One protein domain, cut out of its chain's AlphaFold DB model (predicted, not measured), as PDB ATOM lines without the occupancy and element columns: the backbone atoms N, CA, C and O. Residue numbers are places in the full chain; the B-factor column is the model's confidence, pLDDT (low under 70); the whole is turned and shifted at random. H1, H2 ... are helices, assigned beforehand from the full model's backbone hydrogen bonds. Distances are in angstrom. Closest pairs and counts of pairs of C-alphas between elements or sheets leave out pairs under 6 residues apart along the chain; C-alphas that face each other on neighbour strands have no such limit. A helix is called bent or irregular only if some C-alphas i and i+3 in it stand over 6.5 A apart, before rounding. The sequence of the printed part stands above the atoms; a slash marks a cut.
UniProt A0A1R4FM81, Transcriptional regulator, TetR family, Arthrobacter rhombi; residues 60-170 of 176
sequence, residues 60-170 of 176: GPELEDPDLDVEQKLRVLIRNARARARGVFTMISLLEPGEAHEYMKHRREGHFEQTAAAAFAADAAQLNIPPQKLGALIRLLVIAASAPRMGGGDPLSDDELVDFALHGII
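This is residues 60 to 170 of the 176 residues of the protein "Transcriptional regulator, TetR family" of Arthrobacter rhombi (UniProt A0A1R4FM81). The long helix H2 is the spine of an all-helix domain, and H5 crosses over it at a steep angle. H3, beyond the last residues of H2, turns the chain back, and H4 runs along H2 the opposite way and packs on the first residues of H5; H6 packs slantwise on the first part of H2, short H1 sits near the same end, and residues 148 to 154 stick out as a loop. The printed part has 111 residues with six named helices, in the order H1 to H6, and no named strand. It is compact, with a radius of gyration of the C-alphas of 15.1 A and spans of 44 by 33 by 21 A.

H2, residues 70 to 92, is the hub, touching three helices. H5, residues 131 to 146, touches residues 78 to 86 of H2 alone, at a steep tilt of 51 degrees, the same way; the closest C-alphas, of Arg 82 and Val 142, are 5.7 A apart. H6, residues 158 to 167, touches residues 71 to 79 of H2 alone, at a steep tilt of 48 degrees, opposite ways, with the C-alphas of Arg 75 and Val 162 closest at 6.1 A. H1, residues 61 to 64, touches residues 73 to 77 of H2 alone, the C-alphas of Leu 63 and Lys 73 being closest at 5.9 A. H4, residues 111 to 119, touches residues 131 to 136 of H5 alone, at a steep tilt of 57 degrees, opposite ways; the C-alphas of Glu 113 and Gly 135 are closest at 4.2 A. The helix packing is mostly crossed, with no shallow tilt among the three touching pairs that have a tilt. H4 is close to H2 but not clearly touching, at a shallow tilt of 13 degrees, opposite ways; the C-alphas of Leu 77 and Ala 116 are closest at 7.6 A. H3, residues 97 to 106, touches no helix but is near H2, the C-alphas of Ile 92 and Ala 100 being closest at 5.2 A. H3 and H4 are apart, as are H4 and H6. In H2, H3, H4 and H6 every O i to N i+4 pair is within hydrogen-bond range; in H5 10 of 12 are, and H1 is too short for such a pair.

H2 is 32.4 A long, from C-alpha 70 at (19.689, -34.752, 41.335) to C-alpha 92 at (51.451, -37.438, 35.421). H5 is 23.2 A long and only just irregular, with C-alphas 132 and 135 6.9 A apart. H3 measures 14.6 A, H6 14.1 A, H4 12.3 A and H1 5.3 A. H6 ends at C-alpha 167, (22.271, -46.648, 46.620).

The two C-alphas farthest apart, of Glu 96 and Ala 125, are 45.0 A apart. The printed part has no cut. The links H4 to H5 and H5 to H6 are long, with 11 residues each, and the other three are tight. Residues 148 to 154 stand free. The mean pLDDT of the printed part is 83.6, and residues 108 to 109, 147 to 154 and 169 to 170 are under 70.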
ATOM      1  N   GLY A  60      32.463 -28.723  34.241       74.88
ATOM      2  CA  GLY A  60      31.795 -28.662  32.942       74.88
ATOM      3  C   GLY A  60      30.411 -27.998  33.014       74.88
ATOM      4  O   GLY A  60      29.765 -28.066  34.059       74.88
ATOM      5  N   PRO A  61      29.949 -27.373  31.912       79.81
ATOM      6  CA  PRO A  61      28.677 -26.641  31.865       79.81
ATOM      7  C   PRO A  61      27.450 -27.551  32.006       79.81
ATOM      8  O   PRO A  61      26.379 -27.090  32.369       79.81
ATOM      9  N   GLU A  62      27.599 -28.853  31.756       84.69
ATOM     10  CA  GLU A  62      26.514 -29.834  31.861       84.69
ATOM     11  C   GLU A  62      25.906 -29.901  33.269       84.69
ATOM     12  O   GLU A  62      24.718 -30.144  33.400       84.69
ATOM     13  N   LEU A  63      26.690 -29.662  34.331       84.25
ATOM     14  CA  LEU A  63      26.155 -29.642  35.701       84.25
ATOM     15  C   LEU A  63      25.310 -28.404  36.017       84.25
ATOM     16  O   LEU A  63      24.649 -28.377  37.056       84.25
ATOM     17  N   GLU A  64      25.377 -27.381  35.169       81.88
ATOM     18  CA  GLU A  64      24.618 -26.137  35.307       81.88
ATOM     19  C   GLU A  64      23.275 -26.200  34.567       81.88
ATOM     20  O   GLU A  64      22.495 -25.251  34.650       81.88
ATOM     21  N   ASP A  65      22.996 -27.301  33.863       86.88
ATOM     22  CA  ASP A  65      21.727 -27.525  33.179       86.88
ATOM     23  C   ASP A  65      20.575 -27.604  34.207       86.88
ATOM     24  O   ASP A  65      20.578 -28.493  35.069       86.88
ATOM     25  N   PRO A  66      19.609 -26.663  34.161       83.62
ATOM     26  CA  PRO A  66      18.515 -26.597  35.125       83.62
ATOM     27  C   PRO A  66      17.496 -27.732  34.973       83.62
ATOM     28  O   PRO A  66      16.704 -27.931  35.893       83.62
ATOM     29  N   ASP A  67      17.502 -28.452  33.848       89.44
ATOM     30  CA  ASP A  67      16.552 -29.533  33.579       89.44
ATOM     31  C   ASP A  67      17.010 -30.880  34.164       89.44
ATOM     32  O   ASP A  67      16.241 -31.844  34.164       89.44
ATOM     33  N   LEU A  68      18.241 -30.961  34.686       91.12
ATOM     34  CA  LEU A  68      18.749 -32.181  35.306       91.12
ATOM     35  C   LEU A  68      18.209 -32.366  36.726       91.12
ATOM     36  O   LEU A  68      18.386 -31.511  37.599       91.12
ATOM     37  N   ASP A  69      17.647 -33.543  36.992       91.81
ATOM     38  CA  ASP A  69      17.359 -33.968  38.360       91.81
ATOM     39  C   ASP A  69      18.648 -34.311  39.141       91.81
ATOM     40  O   ASP A  69      19.752 -34.401  38.592       91.81
ATOM     41  N   VAL A  70      18.530 -34.498  40.460       90.19
ATOM     42  CA  VAL A  70      19.689 -34.752  41.335       90.19
ATOM     43  C   VAL A  70      20.473 -36.010  40.935       90.19
ATOM     44  O   VAL A  70      21.700 -36.042  41.072       90.19
ATOM     45  N   GLU A  71      19.791 -37.034  40.418       89.94
ATOM     46  CA  GLU A  71      20.407 -38.288  39.995       89.94
ATOM     47  C   GLU A  71      21.196 -38.089  38.697       89.94
ATOM     48  O   GLU A  71      22.363 -38.481  38.601       89.94
ATOM     49  N   GLN A  72      20.597 -37.427  37.711       91.31
ATOM     50  CA  GLN A  72      21.235 -37.071  36.450       91.31
ATOM     51  C   GLN A  72      22.449 -36.164  36.686       91.31
ATOM     52  O   GLN A  72      23.519 -36.400  36.118       91.31
ATOM     53  N   LYS A  73      22.344 -35.190  37.599       91.44
ATOM     54  CA  LYS A  73      23.484 -34.362  38.024       91.44
ATOM     55  C   LYS A  73      24.585 -35.210  38.652       91.44
ATOM     56  O   LYS A  73      25.763 -34.998  38.358       91.44
ATOM     57  N   LEU A  74      24.243 -36.191  39.491       90.56
ATOM     58  CA  LEU A  74      25.230 -37.092  40.092       90.56
ATOM     59  C   LEU A  74      25.935 -37.955  39.035       90.56
ATOM     60  O   LEU A  74      27.161 -38.092  39.083       90.56
ATOM     61  N   ARG A  75      25.195 -38.460  38.042       90.19
ATOM     62  CA  ARG A  75      25.743 -39.182  36.879       90.19
ATOM     63  C   ARG A  75      26.764 -38.333  36.122       90.19
ATOM     64  O   ARG A  75      27.887 -38.784  35.885       90.19
ATOM     65  N   VAL A  76      26.416 -37.084  35.804       90.75
ATOM     66  CA  VAL A  76      27.324 -36.133  35.138       90.75
ATOM     67  C   VAL A  76      28.565 -35.866  35.997       90.75
ATOM     68  O   VAL A  76      29.690 -35.931  35.494       90.75
ATOM     69  N   LEU A  77      28.395 -35.639  37.305       90.69
ATOM     70  CA  LEU A  77      29.506 -35.400  38.230       90.69
ATOM     71  C   LEU A  77      30.496 -36.574  38.246       90.69
ATOM     72  O   LEU A  77      31.704 -36.354  38.143       90.69
ATOM     73  N   ILE A  78      30.000 -37.809  38.363       89.06
ATOM     74  CA  ILE A  78      30.828 -39.023  38.412       89.06
ATOM     75  C   ILE A  78      31.565 -39.230  37.091       89.06
ATOM     76  O   ILE A  78      32.785 -39.424  37.098       89.06
ATOM     77  N   ARG A  79      30.867 -39.108  35.955       87.94
ATOM     78  CA  ARG A  79      31.470 -39.214  34.620       87.94
ATOM     79  C   ARG A  79      32.607 -38.208  34.437       87.94
ATOM     80  O   ARG A  79      33.714 -38.584  34.037       87.94
ATOM     81  N   ASN A  80      32.365 -36.945  34.786       88.56
ATOM     82  CA  ASN A  80      33.346 -35.871  34.627       88.56
ATOM     83  C   ASN A  80      34.525 -36.058  35.590       88.56
ATOM     84  O   ASN A  80      35.685 -35.884  35.204       88.56
ATOM     85  N   ALA A  81      34.262 -36.504  36.821       88.00
ATOM     86  CA  ALA A  81      35.299 -36.857  37.781       88.00
ATOM     87  C   ALA A  81      36.175 -38.020  37.287       88.00
ATOM     88  O   ALA A  81      37.401 -37.945  37.409       88.00
ATOM     89  N   ARG A  82      35.588 -39.060  36.678       85.94
ATOM     90  CA  ARG A  82      36.325 -40.212  36.135       85.94
ATOM     91  C   ARG A  82      37.157 -39.850  34.917       85.94
ATOM     92  O   ARG A  82      38.336 -40.200  34.863       85.94
ATOM     93  N   ALA A  83      36.587 -39.105  33.971       86.69
ATOM     94  CA  ALA A  83      37.328 -38.588  32.823       86.69
ATOM     95  C   ALA A  83      38.525 -37.739  33.280       86.69
ATOM     96  O   ALA A  83      39.648 -37.938  32.812       86.69
ATOM     97  N   ARG A  84      38.310 -36.869  34.275       87.19
ATOM     98  CA  ARG A  84      39.373 -36.066  34.879       87.19
ATOM     99  C   ARG A  84      40.442 -36.927  35.542       87.19
ATOM    100  O   ARG A  84      41.622 -36.665  35.336       87.19
ATOM    101  N   ALA A  85      40.062 -37.914  36.353       86.00
ATOM    102  CA  ALA A  85      41.014 -38.794  37.026       86.00
ATOM    103  C   ALA A  85      41.897 -39.532  36.016       86.00
ATOM    104  O   ALA A  85      43.118 -39.474  36.140       86.00
ATOM    105  N   ARG A  86      41.304 -40.129  34.972       87.31
ATOM    106  CA  ARG A  86      42.060 -40.768  33.883       87.31
ATOM    107  C   ARG A  86      43.030 -39.794  33.223       87.31
ATOM    108  O   ARG A  86      44.202 -40.118  33.091       87.31
ATOM    109  N   GLY A  87      42.569 -38.591  32.880       90.44
ATOM    110  CA  GLY A  87      43.433 -37.582  32.270       90.44
ATOM    111  C   GLY A  87      44.591 -37.160  33.174       90.44
ATOM    112  O   GLY A  87      45.722 -37.072  32.709       90.44
ATOM    113  N   VAL A  88      44.341 -36.982  34.476       89.75
ATOM    114  CA  VAL A  88      45.397 -36.698  35.459       89.75
ATOM    115  C   VAL A  88      46.411 -37.836  35.495       89.75
ATOM    116  O   VAL A  88      47.600 -37.556  35.401       89.75
ATOM    117  N   PHE A  89      45.970 -39.098  35.574       88.50
ATOM    118  CA  PHE A  89      46.871 -40.255  35.575       88.50
ATOM    119  C   PHE A  89      47.709 -40.347  34.295       88.50
ATOM    120  O   PHE A  89      48.918 -40.565  34.372       88.50
ATOM    121  N   THR A  90      47.100 -40.121  33.131       92.56
ATOM    122  CA  THR A  90      47.829 -40.073  31.861       92.56
ATOM    123  C   THR A  90      48.881 -38.969  31.877       92.56
ATOM    124  O   THR A  90      50.040 -39.246  31.590       92.56
ATOM    125  N   MET A  91      48.520 -37.746  32.273       94.25
ATOM    126  CA  MET A  91      49.433 -36.598  32.258       94.25
ATOM    127  C   MET A  91      50.601 -36.753  33.230       94.25
ATOM    128  O   MET A  91      51.741 -36.512  32.845       94.25
ATOM    129  N   ILE A  92      50.357 -37.215  34.461       92.12
ATOM    130  CA  ILE A  92      51.451 -37.438  35.421       92.12
ATOM    131  C   ILE A  92      52.380 -38.575  34.976       92.12
ATOM    132  O   ILE A  92      53.566 -38.525  35.276       92.12
ATOM    133  N   SER A  93      51.881 -39.567  34.224       92.31
ATOM    134  CA  SER A  93      52.716 -40.645  33.667       92.31
ATOM    135  C   SER A  93      53.677 -40.188  32.564       92.31
ATOM    136  O   SER A  93      54.575 -40.938  32.191       92.31
ATOM    137  N   LEU A  94      53.495 -38.972  32.032       94.44
ATOM    138  CA  LEU A  94      54.408 -38.382  31.050       94.44
ATOM    139  C   LEU A  94      55.651 -37.764  31.705       94.44
ATOM    140  O   LEU A  94      56.570 -37.363  30.991       94.44
ATOM    141  N   LEU A  95      55.648 -37.634  33.033       94.19
ATOM    142  CA  LEU A  95      56.662 -36.930  33.807       94.19
ATOM    143  C   LEU A  95      57.558 -37.893  34.581       94.19
ATOM    144  O   LEU A  95      57.169 -39.016  34.911       94.19
ATOM    145  N   GLU A  96      58.741 -37.407  34.950       93.00
ATOM    146  CA  GLU A  96      59.590 -38.106  35.910       93.00
ATOM    147  C   GLU A  96      58.910 -38.156  37.295       93.00
ATOM    148  O   GLU A  96      58.215 -37.205  37.673       93.00
ATOM    149  N   PRO A  97      59.131 -39.204  38.115       89.88
ATOM    150  CA  PRO A  97      58.430 -39.372  39.393       89.88
ATOM    151  C   PRO A  97      58.530 -38.168  40.345       89.88
ATOM    152  O   PRO A  97      57.567 -37.847  41.043       89.88
ATOM    153  N   GLY A  98      59.682 -37.488  40.365       91.88
ATOM    154  CA  GLY A  98      59.886 -36.285  41.177       91.88
ATOM    155  C   GLY A  98      59.070 -35.085  40.689       91.88
ATOM    156  O   GLY A  98      58.480 -34.379  41.503       91.88
ATOM    157  N   GLU A  99      58.975 -34.890  39.370       90.75
ATOM    158  CA  GLU A  99      58.142 -33.838  38.774       90.75
ATOM    159  C   GLU A  99      56.658 -34.137  39.025       90.75
ATOM    160  O   GLU A  99      55.925 -33.277  39.512       90.75
ATOM    161  N   ALA A 100      56.223 -35.379  38.786       90.12
ATOM    162  CA  ALA A 100      54.850 -35.813  39.034       90.12
ATOM    163  C   ALA A 100      54.407 -35.556  40.487       90.12
ATOM    164  O   ALA A 100      53.283 -35.105  40.724       90.12
ATOM    165  N   HIS A 101      55.289 -35.807  41.462       87.44
ATOM    166  CA  HIS A 101      55.012 -35.527  42.870       87.44
ATOM    167  C   HIS A 101      54.768 -34.034  43.135       87.44
ATOM    168  O   HIS A 101      53.805 -33.684  43.820       87.44
ATOM    169  N   GLU A 102      55.588 -33.151  42.560       87.56
ATOM    170  CA  GLU A 102      55.421 -31.702  42.710       87.56
ATOM    171  C   GLU A 102      54.099 -31.215  42.098       87.56
ATOM    172  O   GLU A 102      53.361 -30.481  42.756       87.56
ATOM    173  N   TYR A 103      53.717 -31.685  40.904       85.12
ATOM    174  CA  TYR A 103      52.411 -31.347  40.312       85.12
ATOM    175  C   TYR A 103      51.240 -31.748  41.209       85.12
ATOM    176  O   TYR A 103      50.284 -30.988  41.380       85.12
ATOM    177  N   MET A 104      51.309 -32.936  41.808       82.69
ATOM    178  CA  MET A 104      50.254 -33.417  42.699       82.69
ATOM    179  C   MET A 104      50.167 -32.604  43.994       82.69
ATOM    180  O   MET A 104      49.066 -32.415  44.505       82.69
ATOM    181  N   LYS A 105      51.296 -32.085  44.488       81.75
ATOM    182  CA  LYS A 105      51.369 -31.224  45.675       81.75
ATOM    183  C   LYS A 105      50.852 -29.804  45.418       81.75
ATOM    184  O   LYS A 105      50.205 -29.231  46.286       81.75
ATOM    185  N   HIS A 106      51.125 -29.240  44.240       71.62
ATOM    186  CA  HIS A 106      50.704 -27.876  43.872       71.62
ATOM    187  C   HIS A 106      49.314 -27.806  43.241       71.62
ATOM    188  O   HIS A 106      48.804 -26.719  42.959       71.62
ATOM    189  N   ARG A 107      48.669 -28.954  43.017       71.50
ATOM    190  CA  ARG A 107      47.287 -29.011  42.551       71.50
ATOM    191  C   ARG A 107      46.412 -28.199  43.507       71.50
ATOM    192  O   ARG A 107      46.371 -28.504  44.691       71.50
ATOM    193  N   ARG A 108      45.670 -27.204  42.991       65.81
ATOM    194  CA  ARG A 108      44.723 -26.406  43.798       65.81
ATOM    195  C   ARG A 108      43.729 -27.321  44.515       65.81
ATOM    196  O   ARG A 108      42.750 -27.784  43.919       65.81
ATOM    197  N   GLU A 109      44.008 -27.588  45.782       67.62
ATOM    198  CA  GLU A 109      43.163 -28.387  46.653       67.62
ATOM    199  C   GLU A 109      41.800 -27.701  46.806       67.62
ATOM    200  O   GLU A 109      41.690 -26.475  46.822       67.62
ATOM    201  N   GLY A 110      40.727 -28.487  46.864       75.00
ATOM    202  CA  GLY A 110      39.395 -27.968  47.170       75.00
ATOM    203  C   GLY A 110      38.598 -27.381  46.001       75.00
ATOM    204  O   GLY A 110      37.388 -27.258  46.149       75.00
ATOM    205  N   HIS A 111      39.190 -27.038  44.845       82.81
ATOM    206  CA  HIS A 111      38.411 -26.403  43.760       82.81
ATOM    207  C   HIS A 111      37.283 -27.312  43.248       82.81
ATOM    208  O   HIS A 111      36.137 -26.894  43.147       82.81
ATOM    209  N   PHE A 112      37.586 -28.584  42.987       85.00
ATOM    210  CA  PHE A 112      36.579 -29.562  42.561       85.00
ATOM    211  C   PHE A 112      35.494 -29.772  43.629       85.00
ATOM    212  O   PHE A 112      34.324 -29.888  43.288       85.00
ATOM    213  N   GLU A 113      35.857 -29.795  44.914       88.44
ATOM    214  CA  GLU A 113      34.902 -29.911  46.018       88.44
ATOM    215  C   GLU A 113      33.999 -28.693  46.133       88.44
ATOM    216  O   GLU A 113      32.803 -28.854  46.343       88.44
ATOM    217  N   GLN A 114      34.552 -27.492  45.971       89.19
ATOM    218  CA  GLN A 114      33.791 -26.246  45.999       89.19
ATOM    219  C   GLN A 114      32.796 -26.193  44.841       89.19
ATOM    220  O   GLN A 114      31.620 -25.913  45.067       89.19
ATOM    221  N   THR A 115      33.232 -26.529  43.623       89.12
ATOM    222  CA  THR A 115      32.351 -26.557  42.448       89.12
ATOM    223  C   THR A 115      31.270 -27.629  42.588       89.12
ATOM    224  O   THR A 115      30.110 -27.361  42.292       89.12
ATOM    225  N   ALA A 116      31.604 -28.816  43.112       90.50
ATOM    226  CA  ALA A 116      30.614 -29.863  43.376       90.50
ATOM    227  C   ALA A 116      29.606 -29.425  44.449       90.50
ATOM    228  O   ALA A 116      28.406 -29.607  44.284       90.50
ATOM    229  N   ALA A 117      30.071 -28.802  45.533       92.25
ATOM    230  CA  ALA A 117      29.194 -28.315  46.590       92.25
ATOM    231  C   ALA A 117      28.234 -27.228  46.087       92.25
ATOM    232  O   ALA A 117      27.061 -27.243  46.448       92.25
ATOM    233  N   ALA A 118      28.721 -26.310  45.244       91.62
ATOM    234  CA  ALA A 118      27.899 -25.271  44.632       91.62
ATOM    235  C   ALA A 118      26.845 -25.864  43.685       91.62
ATOM    236  O   ALA A 118      25.673 -25.504  43.784       91.62
ATOM    237  N   ALA A 119      27.234 -26.820  42.835       90.94
ATOM    238  CA  ALA A 119      26.332 -27.455  41.873       90.94
ATOM    239  C   ALA A 119      25.159 -28.196  42.541       90.94
ATOM    240  O   ALA A 119      24.067 -28.238  41.983       90.94
ATOM    241  N   PHE A 120      25.357 -28.738  43.746       92.38
ATOM    242  CA  PHE A 120      24.341 -29.502  44.486       92.38
ATOM    243  C   PHE A 120      23.713 -28.723  45.652       92.38
ATOM    244  O   PHE A 120      23.000 -29.301  46.473       92.38
ATOM    245  N   ALA A 121      23.958 -27.413  45.761       90.81
ATOM    246  CA  ALA A 121      23.447 -26.613  46.873       90.81
ATOM    247  C   ALA A 121      21.907 -26.576  46.916       90.81
ATOM    248  O   ALA A 121      21.326 -26.667  47.996       90.81
ATOM    249  N   ALA A 122      21.255 -26.486  45.752       90.31
ATOM    250  CA  ALA A 122      19.793 -26.511  45.637       90.31
ATOM    251  C   ALA A 122      19.192 -27.888  45.982       90.31
ATOM    252  O   ALA A 122      18.073 -27.970  46.482       90.31
ATOM    253  N   ASP A 123      19.968 -28.956  45.790       90.50
ATOM    254  CA  ASP A 123      19.550 -30.347  45.983       90.50
ATOM    255  C   ASP A 123      19.914 -30.895  47.371       90.50
ATOM    256  O   ASP A 123      19.743 -32.081  47.643       90.50
ATOM    257  N   ALA A 124      20.410 -30.047  48.277       88.69
ATOM    258  CA  ALA A 124      20.987 -30.470  49.553       88.69
ATOM    259  C   ALA A 124      20.042 -31.326  50.415       88.69
ATOM    260  O   ALA A 124      20.505 -32.222  51.115       88.69
ATOM    261  N   ALA A 125      18.729 -31.078  50.355       89.00
ATOM    262  CA  ALA A 125      17.728 -31.849  51.098       89.00
ATOM    263  C   ALA A 125      17.562 -33.297  50.594       89.00
ATOM    264  O   ALA A 125      17.048 -34.136  51.327       89.00
ATOM    265  N   GLN A 126      17.989 -33.585  49.361       88.69
ATOM    266  CA  GLN A 126      17.940 -34.915  48.746       88.69
ATOM    267  C   GLN A 126      19.221 -35.726  49.006       88.69
ATOM    268  O   GLN A 126      19.264 -36.924  48.740       88.69
ATOM    269  N   LEU A 127      20.277 -35.093  49.532       85.88
ATOM    270  CA  LEU A 127      21.552 -35.748  49.800       85.88
ATOM    271  C   LEU A 127      21.607 -36.309  51.225       85.88
ATOM    272  O   LEU A 127      21.329 -35.621  52.203       85.88
ATOM    273  N   ASN A 128      22.125 -37.530  51.356       85.56
ATOM    274  CA  ASN A 128      22.433 -38.134  52.661       85.56
ATOM    275  C   ASN A 128      23.676 -37.523  53.341       85.56
ATOM    276  O   ASN A 128      24.036 -37.889  54.460       85.56
ATOM    277  N   ILE A 129      24.365 -36.611  52.656       87.81
ATOM    278  CA  ILE A 129      25.583 -35.943  53.108       87.81
ATOM    279  C   ILE A 129      25.491 -34.440  52.821       87.81
ATOM    280  O   ILE A 129      24.860 -34.042  51.845       87.81
ATOM    281  N   PRO A 130      26.183 -33.587  53.596       89.25
ATOM    282  CA  PRO A 130      26.321 -32.181  53.237       89.25
ATOM    283  C   PRO A 130      26.981 -32.028  51.851       89.25
ATOM    284  O   PRO A 130      27.987 -32.709  51.608       89.25
ATOM    285  N   PRO A 131      26.517 -31.107  50.979       90.06
ATOM    286  CA  PRO A 131      27.112 -30.871  49.657       90.06
ATOM    287  C   PRO A 131      28.634 -30.652  49.689       90.06
ATOM    288  O   PRO A 131      29.354 -31.075  48.792       90.06
ATOM    289  N   GLN A 132      29.155 -30.070  50.774       92.75
ATOM    290  CA  GLN A 132      30.587 -29.814  50.974       92.75
ATOM    291  C   GLN A 132      31.430 -31.098  51.043       92.75
ATOM    292  O   GLN A 132      32.627 -31.062  50.767       92.75
ATOM    293  N   LYS A 133      30.828 -32.238  51.408       90.75
ATOM    294  CA  LYS A 133      31.505 -33.543  51.449       90.75
ATOM    295  C   LYS A 133      31.398 -34.316  50.133       90.75
ATOM    296  O   LYS A 133      32.189 -35.235  49.925       90.75
ATOM    297  N   LEU A 134      30.461 -33.949  49.254       90.69
ATOM    298  CA  LEU A 134      30.160 -34.689  48.028       90.69
ATOM    299  C   LEU A 134      31.392 -34.817  47.130       90.69
ATOM    300  O   LEU A 134      31.793 -35.925  46.789       90.69
ATOM    301  N   GLY A 135      32.053 -33.701  46.814       89.88
ATOM    302  CA  GLY A 135      33.225 -33.733  45.939       89.88
ATOM    303  C   GLY A 135      34.375 -34.580  46.501       89.88
ATOM    304  O   GLY A 135      35.003 -35.344  45.771       89.88
ATOM    305  N   ALA A 136      34.633 -34.512  47.808       89.31
ATOM    306  CA  ALA A 136      35.681 -35.326  48.423       89.31
ATOM    307  C   ALA A 136      35.371 -36.829  48.299       89.31
ATOM    308  O   ALA A 136      36.246 -37.609  47.923       89.31
ATOM    309  N   LEU A 137      34.118 -37.227  48.542       89.19
ATOM    310  CA  LEU A 137      33.679 -38.619  48.432       89.19
ATOM    311  C   LEU A 137      33.706 -39.131  46.990       89.19
ATOM    312  O   LEU A 137      34.258 -40.201  46.746       89.19
ATOM    313  N   ILE A 138      33.201 -38.353  46.028       89.69
ATOM    314  CA  ILE A 138      33.262 -38.727  44.609       89.69
ATOM    315  C   ILE A 138      34.707 -38.869  44.142       89.69
ATOM    316  O   ILE A 138      35.033 -39.819  43.433       89.69
ATOM    317  N   ARG A 139      35.612 -37.980  44.572       87.12
ATOM    318  CA  ARG A 139      37.032 -38.124  44.243       87.12
ATOM    319  C   ARG A 139      37.609 -39.425  44.790       87.12
ATOM    320  O   ARG A 139      38.306 -40.113  44.050       87.12
ATOM    321  N   LEU A 140      37.357 -39.741  46.059       87.06
ATOM    322  CA  LEU A 140      37.847 -40.976  46.677       87.06
ATOM    323  C   LEU A 140      37.331 -42.207  45.929       87.06
ATOM    324  O   LEU A 140      38.124 -43.076  45.579       87.06
ATOM    325  N   LEU A 141      36.032 -42.231  45.624       87.19
ATOM    326  CA  LEU A 141      35.386 -43.301  44.871       87.19
ATOM    327  C   LEU A 141      36.026 -43.487  43.489       87.19
ATOM    328  O   LEU A 141      36.432 -44.590  43.127       87.19
ATOM    329  N   VAL A 142      36.179 -42.400  42.734       85.38
ATOM    330  CA  VAL A 142      36.748 -42.432  41.382       85.38
ATOM    331  C   VAL A 142      38.223 -42.830  41.389       85.38
ATOM    332  O   VAL A 142      38.641 -43.604  40.528       85.38
ATOM    333  N   ILE A 143      39.024 -42.323  42.333       81.75
ATOM    334  CA  ILE A 143      40.437 -42.710  42.462       81.75
ATOM    335  C   ILE A 143      40.540 -44.196  42.797       81.75
ATOM    336  O   ILE A 143      41.309 -44.899  42.149       81.75
ATOM    337  N   ALA A 144      39.749 -44.682  43.759       79.56
ATOM    338  CA  ALA A 144      39.737 -46.092  44.133       79.56
ATOM    339  C   ALA A 144      39.352 -46.987  42.946       79.56
ATOM    340  O   ALA A 144      40.032 -47.972  42.677       79.56
ATOM    341  N   ALA A 145      38.334 -46.598  42.177       78.62
ATOM    342  CA  ALA A 145      37.914 -47.328  40.983       78.62
ATOM    343  C   ALA A 145      38.875 -47.204  39.789       78.62
ATOM    344  O   ALA A 145      38.783 -47.979  38.840       78.62
ATOM    345  N   SER A 146      39.797 -46.238  39.823       71.00
ATOM    346  CA  SER A 146      40.840 -46.049  38.807       71.00
ATOM    347  C   SER A 146      42.191 -46.642  39.220       71.00
ATOM    348  O   SER A 146      43.132 -46.612  38.426       71.00
ATOM    349  N   ALA A 147      42.324 -47.146  40.452       65.69
ATOM    350  CA  ALA A 147      43.574 -47.701  40.949       65.69
ATOM    351  C   ALA A 147      43.953 -48.985  40.178       65.69
ATOM    352  O   ALA A 147      43.075 -49.796  39.865       65.69
ATOM    353  N   PRO A 148      45.251 -49.213  39.887       55.38
ATOM    354  CA  PRO A 148      45.715 -50.467  39.302       55.38
ATOM    355  C   PRO A 148      45.251 -51.657  40.147       55.38
ATOM    356  O   PRO A 148      45.353 -51.620  41.373       55.38
ATOM    357  N   ARG A 149      44.740 -52.704  39.486       59.09
ATOM    358  CA  ARG A 149      44.134 -53.893  40.109       59.09
ATOM    359  C   ARG A 149      44.948 -54.401  41.306       59.09
ATOM    360  O   ARG A 149      45.994 -55.015  41.118       59.09
ATOM    361  N   MET A 150      44.439 -54.215  42.527       55.00
ATOM    362  CA  MET A 150      44.966 -54.916  43.710       55.00
ATOM    363  C   MET A 150      44.426 -56.358  43.823       55.00
ATOM    364  O   MET A 150      44.934 -57.144  44.615       55.00
ATOM    365  N   GLY A 151      43.447 -56.740  42.994       51.12
ATOM    366  CA  GLY A 151      42.915 -58.099  42.861       51.12
ATOM    367  C   GLY A 151      42.350 -58.311  41.455       51.12
ATOM    368  O   GLY A 151      41.872 -57.364  40.838       51.12
ATOM    369  N   GLY A 152      42.445 -59.527  40.913       54.16
ATOM    370  CA  GLY A 152      42.206 -59.855  39.496       54.16
ATOM    371  C   GLY A 152      40.773 -59.720  38.953       54.16
ATOM    372  O   GLY A 152      40.479 -60.362  37.952       54.16
ATOM    373  N   GLY A 153      39.897 -58.934  39.583       63.69
ATOM    374  CA  GLY A 153      38.537 -58.666  39.099       63.69
ATOM    375  C   GLY A 153      38.480 -57.656  37.948       63.69
ATOM    376  O   GLY A 153      39.492 -57.030  37.600       63.69
ATOM    377  N   ASP A 154      37.287 -57.513  37.371       67.19
ATOM    378  CA  ASP A 154      36.993 -56.512  36.345       67.19
ATOM    379  C   ASP A 154      36.912 -55.097  36.956       67.19
ATOM    380  O   ASP A 154      36.514 -54.947  38.116       67.19
ATOM    381  N   PRO A 155      37.319 -54.043  36.222       71.94
ATOM    382  CA  PRO A 155      37.150 -52.664  36.675       71.94
ATOM    383  C   PRO A 155      35.669 -52.301  36.792       71.94
ATOM    384  O   PRO A 155      34.887 -52.665  35.918       71.94
ATOM    385  N   LEU A 156      35.312 -51.492  37.794       75.19
ATOM    386  CA  LEU A 156      33.957 -50.946  37.895       75.19
ATOM    387  C   LEU A 156      33.629 -50.084  36.663       75.19
ATOM    388  O   LEU A 156      34.415 -49.219  36.242       75.19
ATOM    389  N   SER A 157      32.462 -50.322  36.083       79.44
ATOM    390  CA  SER A 157      31.850 -49.495  35.046       79.44
ATOM    391  C   SER A 157      31.399 -48.136  35.603       79.44
ATOM    392  O   SER A 157      31.414 -47.896  36.810       79.44
ATOM    393  N   ASP A 158      31.053 -47.202  34.708       76.25
ATOM    394  CA  ASP A 158      30.475 -45.916  35.134       76.25
ATOM    395  C   ASP A 158      29.131 -46.135  35.840       76.25
ATOM    396  O   ASP A 158      28.878 -45.511  36.868       76.25
ATOM    397  N   ASP A 159      28.324 -47.070  35.339       79.50
ATOM    398  CA  ASP A 159      27.008 -47.377  35.894       79.50
ATOM    399  C   ASP A 159      27.109 -47.995  37.294       79.50
ATOM    400  O   ASP A 159      26.423 -47.540  38.199       79.50
ATOM    401  N   GLU A 160      28.038 -48.927  37.535       80.75
ATOM    402  CA  GLU A 160      28.242 -49.499  38.879       80.75
ATOM    403  C   GLU A 160      28.715 -48.455  39.901       80.75
ATOM    404  O   GLU A 160      28.341 -48.503  41.073       80.75
ATOM    405  N   LEU A 161      29.541 -47.495  39.471       80.75
ATOM    406  CA  LEU A 161      29.976 -46.388  40.322       80.75
ATOM    407  C   LEU A 161      28.828 -45.444  40.667       80.75
ATOM    408  O   LEU A 161      28.742 -44.973  41.803       80.75
ATOM    409  N   VAL A 162      27.975 -45.156  39.686       80.94
ATOM    410  CA  VAL A 162      26.771 -44.354  39.883       80.94
ATOM    411  C   VAL A 162      25.807 -45.068  40.818       80.94
ATOM    412  O   VAL A 162      25.387 -44.467  41.803       80.94
ATOM    413  N   ASP A 163      25.502 -46.337  40.561       81.00
ATOM    414  CA  ASP A 163      24.581 -47.124  41.377       81.00
ATOM    415  C   ASP A 163      25.081 -47.218  42.822       81.00
ATOM    416  O   ASP A 163      24.316 -47.014  43.764       81.00
ATOM    417  N   PHE A 164      26.388 -47.413  43.026       83.38
ATOM    418  CA  PHE A 164      26.991 -47.357  44.358       83.38
ATOM    419  C   PHE A 164      26.857 -45.971  45.009       83.38
ATOM    420  O   PHE A 164      26.620 -45.880  46.212       83.38
ATOM    421  N   ALA A 165      27.004 -44.881  44.253       82.00
ATOM    422  CA  ALA A 165      26.858 -43.530  44.791       82.00
ATOM    423  C   ALA A 165      25.397 -43.176  45.129       82.00
ATOM    424  O   ALA A 165      25.161 -42.458  46.101       82.00
ATOM    425  N   LEU A 166      24.434 -43.689  44.358       79.44
ATOM    426  CA  LEU A 166      22.999 -43.492  44.573       79.44
ATOM    427  C   LEU A 166      22.456 -44.369  45.707       79.44
ATOM    428  O   LEU A 166      21.632 -43.913  46.501       79.44
ATOM    429  N   HIS A 167      22.917 -45.618  45.799       77.00
ATOM    430  CA  HIS A 167      22.271 -46.648  46.620       77.00
ATOM    431  C   HIS A 167      23.175 -47.268  47.698       77.00
ATOM    432  O   HIS A 167      22.667 -47.894  48.631       77.00
ATOM    433  N   GLY A 168      24.496 -47.077  47.635       74.44
ATOM    434  CA  GLY A 168      25.458 -47.716  48.539       74.44
ATOM    435  C   GLY A 168      25.522 -49.245  48.381       74.44
ATOM    436  O   GLY A 168      25.126 -49.794  47.360       74.44
ATOM    437  N   ILE A 169      26.040 -49.955  49.396       64.31
ATOM    438  CA  ILE A 169      26.095 -51.442  49.420       64.31
ATOM    439  C   ILE A 169      24.791 -52.048  49.952       64.31
ATOM    440  O   ILE A 169      24.405 -53.148  49.567       64.31
ATOM    441  N   ILE A 170      24.109 -51.339  50.853       58.91
ATOM    442  CA  ILE A 170      22.797 -51.722  51.377       58.91
ATOM    443  C   ILE A 170      21.888 -50.503  51.208       58.91
ATOM    444  O   ILE A 170      22.044 -49.520  51.932       58.91
TER     445      ILE A 170